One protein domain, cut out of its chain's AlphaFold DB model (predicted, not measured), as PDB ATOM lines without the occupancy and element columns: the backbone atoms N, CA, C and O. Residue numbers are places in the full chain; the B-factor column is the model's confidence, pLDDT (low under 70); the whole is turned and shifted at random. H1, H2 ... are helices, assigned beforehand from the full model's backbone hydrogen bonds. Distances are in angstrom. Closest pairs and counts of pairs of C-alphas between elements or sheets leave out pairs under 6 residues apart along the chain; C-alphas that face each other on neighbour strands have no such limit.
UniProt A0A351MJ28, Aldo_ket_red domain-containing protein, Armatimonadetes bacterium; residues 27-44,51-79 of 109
ATOM      1  N   PRO A  27      -0.007 -35.966  40.188       95.62
ATOM      2  CA  PRO A  27      -0.733 -35.507  39.010       95.62
ATOM      3  C   PRO A  27       0.045 -34.444  38.208       95.62
ATOM      4  O   PRO A  27       0.744 -33.621  38.806       95.62
ATOM      5  N   PRO A  28      -0.153 -34.350  36.875       94.75
ATOM      6  CA  PRO A  28       0.561 -33.395  36.022       94.75
ATOM      7  C   PRO A  28       0.450 -31.930  36.461       94.75
ATOM      8  O   PRO A  28       1.424 -31.186  36.385       94.75
ATOM      9  N   ALA A  29      -0.715 -31.508  36.965       93.62
ATOM     10  CA  ALA A  29      -0.907 -30.144  37.459       93.62
ATOM     11  C   ALA A  29      -0.048 -29.848  38.702       93.62
ATOM     12  O   ALA A  29       0.536 -28.768  38.810       93.62
ATOM     13  N   GLN A  30       0.072 -30.822  39.611       97.00
ATOM     14  CA  GLN A  30       0.911 -30.704  40.802       97.00
ATOM     15  C   GLN A  30       2.392 -30.696  40.417       97.00
ATOM     16  O   GLN A  30       3.149 -29.864  40.910       97.00
ATOM     17  N   PHE A  31       2.789 -31.564  39.481       97.25
ATOM     18  CA  PHE A  31       4.142 -31.589  38.925       97.25
ATOM     19  C   PHE A  31       4.530 -30.250  38.288       97.25
ATOM     20  O   PHE A  31       5.585 -29.705  38.600       97.25
ATOM     21  N   ALA A  32       3.668 -29.689  37.435       95.94
ATOM     22  CA  ALA A  32       3.927 -28.419  36.762       95.94
ATOM     23  C   ALA A  32       4.107 -27.269  37.764       95.94
ATOM     24  O   ALA A  32       5.045 -26.481  37.644       95.94
ATOM     25  N   LEU A  33       3.249 -27.194  38.788       97.12
ATOM     26  CA  LEU A  33       3.375 -26.175  39.827       97.12
ATOM     27  C   LEU A  33       4.640 -26.380  40.674       97.12
ATOM     28  O   LEU A  33       5.353 -25.414  40.942       97.12
ATOM     29  N   ALA A  34       4.963 -27.620  41.041       96.81
ATOM     30  CA  ALA A  34       6.201 -27.946  41.743       96.81
ATOM     31  C   ALA A  34       7.442 -27.571  40.918       96.81
ATOM     32  O   ALA A  34       8.399 -27.021  41.458       96.81
ATOM     33  N   TRP A  35       7.414 -27.788  39.599       95.69
ATOM     34  CA  TRP A  35       8.489 -27.393  38.688       95.69
ATOM     35  C   TRP A  35       8.688 -25.879  38.637       95.69
ATOM     36  O   TRP A  35       9.831 -25.423  38.586       95.69
ATOM     37  N   VAL A  36       7.610 -25.092  38.690       94.81
ATOM     38  CA  VAL A  36       7.680 -23.626  38.808       94.81
ATOM     39  C   VAL A  36       8.269 -23.216  40.161       94.81
ATOM     40  O   VAL A  36       9.171 -22.384  40.203       94.81
ATOM     41  N   LEU A  37       7.800 -23.818  41.254       93.81
ATOM     42  CA  LEU A  37       8.268 -23.534  42.617       93.81
ATOM     43  C   LEU A  37       9.735 -23.914  42.852       93.81
ATOM     44  O   LEU A  37      10.403 -23.296  43.673       93.81
ATOM     45  N   ALA A  38      10.252 -24.904  42.122       92.38
ATOM     46  CA  ALA A  38      11.656 -25.303  42.187       92.38
ATOM     47  C   ALA A  38      12.616 -24.256  41.590       92.38
ATOM     48  O   ALA A  38      13.830 -24.371  41.758       92.38
ATOM     49  N   ASN A  39      12.104 -23.241  40.889       90.69
ATOM     50  CA  ASN A  39      12.926 -22.190  40.312       90.69
ATOM     51  C   ASN A  39      13.261 -21.112  41.365       90.69
ATOM     52  O   ASN A  39      12.374 -20.342  41.739       90.69
ATOM     53  N   PRO A  40      14.537 -20.947  41.769       86.88
ATOM     54  CA  PRO A  40      14.936 -19.948  42.768       86.88
ATOM     55  C   PRO A  40      14.725 -18.500  42.297       86.88
ATOM     56  O   PRO A  40      14.797 -17.558  43.089       86.88
ATOM     57  N   ASN A  41      14.480 -18.297  41.000       86.56
ATOM     58  CA  ASN A  41      14.199 -16.985  40.440       86.56
ATOM     59  C   ASN A  41      12.744 -16.537  40.642       86.56
ATOM     60  O   ASN A  41      12.446 -15.369  40.387       86.56
ATOM     61  N   ILE A  42      11.858 -17.433  41.085       87.88
ATOM     62  CA  ILE A  42      10.424 -17.189  41.238       87.88
ATOM     63  C   ILE A  42      10.094 -17.041  42.723       87.88
ATOM     64  O   ILE A  42      10.282 -17.965  43.504       87.88
ATOM     65  N   THR A  43       9.562 -15.880  43.115       90.62
ATOM     66  CA  THR A  43       9.129 -15.642  44.503       90.62
ATOM     67  C   THR A  43       7.842 -16.393  44.834       90.62
ATOM     68  O   THR A  43       7.733 -17.002  45.892       90.62
ATOM     69  N   ALA A  44       6.847 -16.324  43.946       92.12
ATOM     70  CA  ALA A  44       5.569 -17.001  44.126       92.12
ATOM     71  C   ALA A  44       4.860 -17.209  42.775       92.12
ATOM     72  O   ALA A  44       4.817 -16.278  41.964       92.12
ATOM     73  N   THR A  51     -12.511 -24.048  42.191       97.75
ATOM     74  CA  THR A  51     -13.155 -24.977  43.121       97.75
ATOM     75  C   THR A  51     -12.212 -25.236  44.292       97.75
ATOM     76  O   THR A  51     -11.002 -25.032  44.171       97.75
ATOM     77  N   GLN A  52     -12.760 -25.718  45.409       97.75
ATOM     78  CA  GLN A  52     -11.952 -26.124  46.560       97.75
ATOM     79  C   GLN A  52     -10.975 -27.248  46.189       97.75
ATOM     80  O   GLN A  52      -9.797 -27.147  46.495       97.75
ATOM     81  N   ALA A  53     -11.435 -28.247  45.431       96.50
ATOM     82  CA  ALA A  53     -10.583 -29.343  44.976       96.50
ATOM     83  C   ALA A  53      -9.367 -28.851  44.169       96.50
ATOM     84  O   ALA A  53      -8.263 -29.340  44.376       96.50
ATOM     85  N   HIS A  54      -9.530 -27.838  43.304       96.19
ATOM     86  CA  HIS A  54      -8.386 -27.258  42.587       96.19
ATOM     87  C   HIS A  54      -7.403 -26.575  43.542       96.19
ATOM     88  O   HIS A  54      -6.198 -26.634  43.320       96.19
ATOM     89  N   LEU A  55      -7.904 -25.888  44.576       97.25
ATOM     90  CA  LEU A  55      -7.045 -25.267  45.582       97.25
ATOM     91  C   LEU A  55      -6.257 -26.339  46.342       97.25
ATOM     92  O   LEU A  55      -5.046 -26.199  46.482       97.25
ATOM     93  N   ASP A  56      -6.922 -27.410  46.769       96.38
ATOM     94  CA  ASP A  56      -6.290 -28.522  47.480       96.38
ATOM     95  C   ASP A  56      -5.200 -29.185  46.615       96.38
ATOM     96  O   ASP A  56      -4.095 -29.429  47.100       96.38
ATOM     97  N   ASP A  57      -5.457 -29.375  45.315       95.06
ATOM     98  CA  ASP A  57      -4.463 -29.876  44.357       95.06
ATOM     99  C   ASP A  57      -3.259 -28.936  44.213       95.06
ATOM    100  O   ASP A  57      -2.112 -29.388  44.242       95.06
ATOM    101  N   TYR A  58      -3.480 -27.624  44.096       95.88
ATOM    102  CA  TYR A  58      -2.371 -26.668  44.038       95.88
ATOM    103  C   TYR A  58      -1.534 -26.679  45.322       95.88
ATOM    104  O   TYR A  58      -0.310 -26.593  45.254       95.88
ATOM    105  N   LEU A  59      -2.166 -26.809  46.490       96.50
ATOM    106  CA  LEU A  59      -1.455 -26.882  47.769       96.50
ATOM    107  C   LEU A  59      -0.669 -28.191  47.916       96.50
ATOM    108  O   LEU A  59       0.441 -28.176  48.452       96.50
ATOM    109  N   ALA A  60      -1.187 -29.307  47.399       96.81
ATOM    110  CA  ALA A  60      -0.486 -30.590  47.397       96.81
ATOM    111  C   ALA A  60       0.835 -30.548  46.603       96.81
ATOM    112  O   ALA A  60       1.789 -31.241  46.967       96.81
ATOM    113  N   ALA A  61       0.947 -29.672  45.595       97.12
ATOM    114  CA  ALA A  61       2.184 -29.466  44.836       97.12
ATOM    115  C   ALA A  61       3.386 -29.064  45.712       97.12
ATOM    116  O   ALA A  61       4.523 -29.374  45.367       97.12
ATOM    117  N   LEU A  62       3.152 -28.433  46.870       95.88
ATOM    118  CA  LEU A  62       4.207 -28.044  47.817       95.88
ATOM    119  C   LEU A  62       4.960 -29.243  48.413       95.88
ATOM    120  O   LEU A  62       6.056 -29.075  48.942       95.88
ATOM    121  N   GLN A  63       4.371 -30.439  48.363       96.62
ATOM    122  CA  GLN A  63       4.961 -31.671  48.897       96.62
ATOM    123  C   GLN A  63       5.621 -32.535  47.813       96.62
ATOM    124  O   GLN A  63       6.243 -33.553  48.126       96.62
ATOM    125  N   VAL A  64       5.488 -32.152  46.540       97.12
ATOM    126  CA  VAL A  64       6.044 -32.905  45.414       97.12
ATOM    127  C   VAL A  64       7.562 -32.771  45.407       97.12
ATOM    128  O   VAL A  64       8.114 -31.672  45.421       97.12
ATOM    129  N   LYS A  65       8.246 -33.913  45.337       94.62
ATOM    130  CA  LYS A  65       9.696 -33.977  45.146       94.62
ATOM    131  C   LYS A  65       9.985 -34.316  43.694       94.62
ATOM    132  O   LYS A  65       9.644 -35.400  43.231       94.62
ATOM    133  N   LEU A  66      10.613 -33.383  42.990       94.50
ATOM    134  CA  LEU A  66      10.988 -33.586  41.597       94.50
ATOM    135  C   LEU A  66      12.242 -34.471  41.505       94.50
ATOM    136  O   LEU A  66      13.188 -34.260  42.271       94.50
ATOM    137  N   PRO A  67      12.282 -35.435  40.569       89.38
ATOM    138  CA  PRO A  67      13.509 -36.134  40.200       89.38
ATOM    139  C   PRO A  67      14.640 -35.163  39.827       89.38
ATOM    140  O   PRO A  67      14.389 -34.109  39.237       89.38
ATOM    141  N   ALA A  68      15.889 -35.514  40.141       88.31
ATOM    142  CA  ALA A  68      17.048 -34.633  39.937       88.31
ATOM    143  C   ALA A  68      17.330 -34.298  38.457       88.31
ATOM    144  O   ALA A  68      17.930 -33.270  38.159       88.31
ATOM    145  N   ASP A  69      16.885 -35.148  37.537       89.94
ATOM    146  CA  ASP A  69      17.011 -35.004  36.083       89.94
ATOM    147  C   ASP A  69      15.824 -34.269  35.437       89.94
ATOM    148  O   ASP A  69      15.817 -34.065  34.224       89.94
ATOM    149  N   THR A  70      14.834 -33.841  36.233       92.56
ATOM    150  CA  THR A  70      13.611 -33.197  35.729       92.56
ATOM    151  C   THR A  70      13.924 -32.006  34.832       92.56
ATOM    152  O   THR A  70      13.374 -31.914  33.739       92.56
ATOM    153  N   GLU A  71      14.808 -31.104  35.267       90.69
ATOM    154  CA  GLU A  71      15.122 -29.894  34.498       90.69
ATOM    155  C   GLU A  71      15.750 -30.239  33.145       90.69
ATOM    156  O   GLU A  71      15.304 -29.741  32.119       90.69
ATOM    157  N   ALA A  72      16.711 -31.168  33.133       91.19
ATOM    158  CA  ALA A  72      17.367 -31.605  31.906       91.19
ATOM    159  C   ALA A  72      16.374 -32.244  30.921       91.19
ATOM    160  O   ALA A  72      16.465 -32.016  29.718       91.19
ATOM    161  N   HIS A  73      15.401 -33.017  31.417       92.94
ATOM    162  CA  HIS A  73      14.343 -33.567  30.572       92.94
ATOM    163  C   HIS A  73      13.409 -32.487  30.019       92.94
ATOM    164  O   HIS A  73      13.060 -32.536  28.839       92.94
ATOM    165  N   ILE A  74      13.023 -31.503  30.836       93.12
ATOM    166  CA  ILE A  74      12.188 -30.391  30.374       93.12
ATOM    167  C   ILE A  74      12.928 -29.554  29.327       93.12
ATOM    168  O   ILE A  74      12.325 -29.244  28.305       93.12
ATOM    169  N   ASP A  75      14.220 -29.279  29.504       91.69
ATOM    170  CA  ASP A  75      15.032 -28.528  28.535       91.69
ATOM    171  C   ASP A  75      15.152 -29.237  27.174       91.69
ATOM    172  O   ASP A  75      15.268 -28.578  26.140       91.69
ATOM    173  N   VAL A  76      15.096 -30.574  27.137       92.44
ATOM    174  CA  VAL A  76      15.048 -31.333  25.874       92.44
ATOM    175  C   VAL A  76      13.705 -31.144  25.162       92.44
ATOM    176  O   VAL A  76      13.673 -31.039  23.936       92.44
ATOM    177  N   LEU A  77      12.600 -31.104  25.911       92.19
ATOM    178  CA  LEU A  77      11.252 -30.950  25.356       92.19
ATOM    179  C   LEU A  77      10.955 -29.501  24.952       92.19
ATOM    180  O   LEU A  77      10.375 -29.246  23.897       92.19
ATOM    181  N   VAL A  78      11.342 -28.556  25.807       91.31
ATOM    182  CA  VAL A  78      11.123 -27.118  25.657       91.31
ATOM    183  C   VAL A  78      12.402 -26.392  26.081       91.31
ATOM    184  O   VAL A  78      12.522 -25.989  27.239       91.31
ATOM    185  N   PRO A  79      13.365 -26.203  25.159       89.44
ATOM    186  CA  PRO A  79      14.603 -25.496  25.462       89.44
ATOM    187  C   PRO A  79      14.359 -24.093  26.042       89.44
ATOM    188  O   PRO A  79      13.382 -23.432  25.655       89.44
TER     189      PRO A  79
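This is residues 27 to 44 and 51 to 79 of the 109 residues of the protein "Aldo_ket_red domain-containing protein" of Armatimonadetes bacterium (UniProt A0A351MJ28). Three helices are strung out along an elongated outline: H2, the longest, reaches toward one end, H1 slants across the middle, and H3 sits toward the other end. The later part of H2, residues 57 to 62, packs on H1 at a steep angle, while H3 packs on neither helix and is joined to H2 by residues 64 to 69. The printed part has 47 residues with three named helices, H1, H2 and H3 in that order along the chain, and no named strand, which is the class all helix. It is only just loose, close to compact, with a radius of gyration of the C-alphas of 11.6 A, and its C-alphas span 34 by 22 by 17 A.

H2 holds residues 52 to 63, 12 residues, from C-alpha 52 at (-11.952, -26.124, 46.560) to C-alpha 63 at (4.961, -31.671, 48.897), a length of 18.0 A. H1 holds residues 28 to 37, with C-alpha 28 at (0.561, -33.395, 36.022), and measures 14.1 A from first to last C-alpha. H3 holds residues 70 to 77, 8 residues, and measures 10.9 A; it ends with C-alpha 77 at (11.252, -30.950, 25.356).

H2 touches H1 with residues 57 to 62 alone, and 12 pairs of C-alphas of the two helices are within 8 A. Their closest C-alphas, those of Gln 30 and Ala 61, are 4.4 A apart. The lines of H1 and H2 stand at a steep tilt of 54 degrees, and the two helices run the same way. H1 and H3 are apart, but only just: their closest C-alphas are 8.2 A apart. H2 and H3 are apart too, though they follow each other in the chain. In H1 and H3 every O i to N i+4 pair is within hydrogen-bond range; in H2 it is 6 of 8.

The two C-alphas farthest apart are those of Gln 52 and Val 76, 34.4 A from each other. The outline is elongated. Residues 45 to 50 of the chain are cut out, and C-alphas 44 and 51 are 20.4 A apart across this cut, which lies in the link between H1 and H2. The link from H2 to H3 has 6 residues and is short. The mean pLDDT of the printed part is 93.8, and no printed residue is under 70.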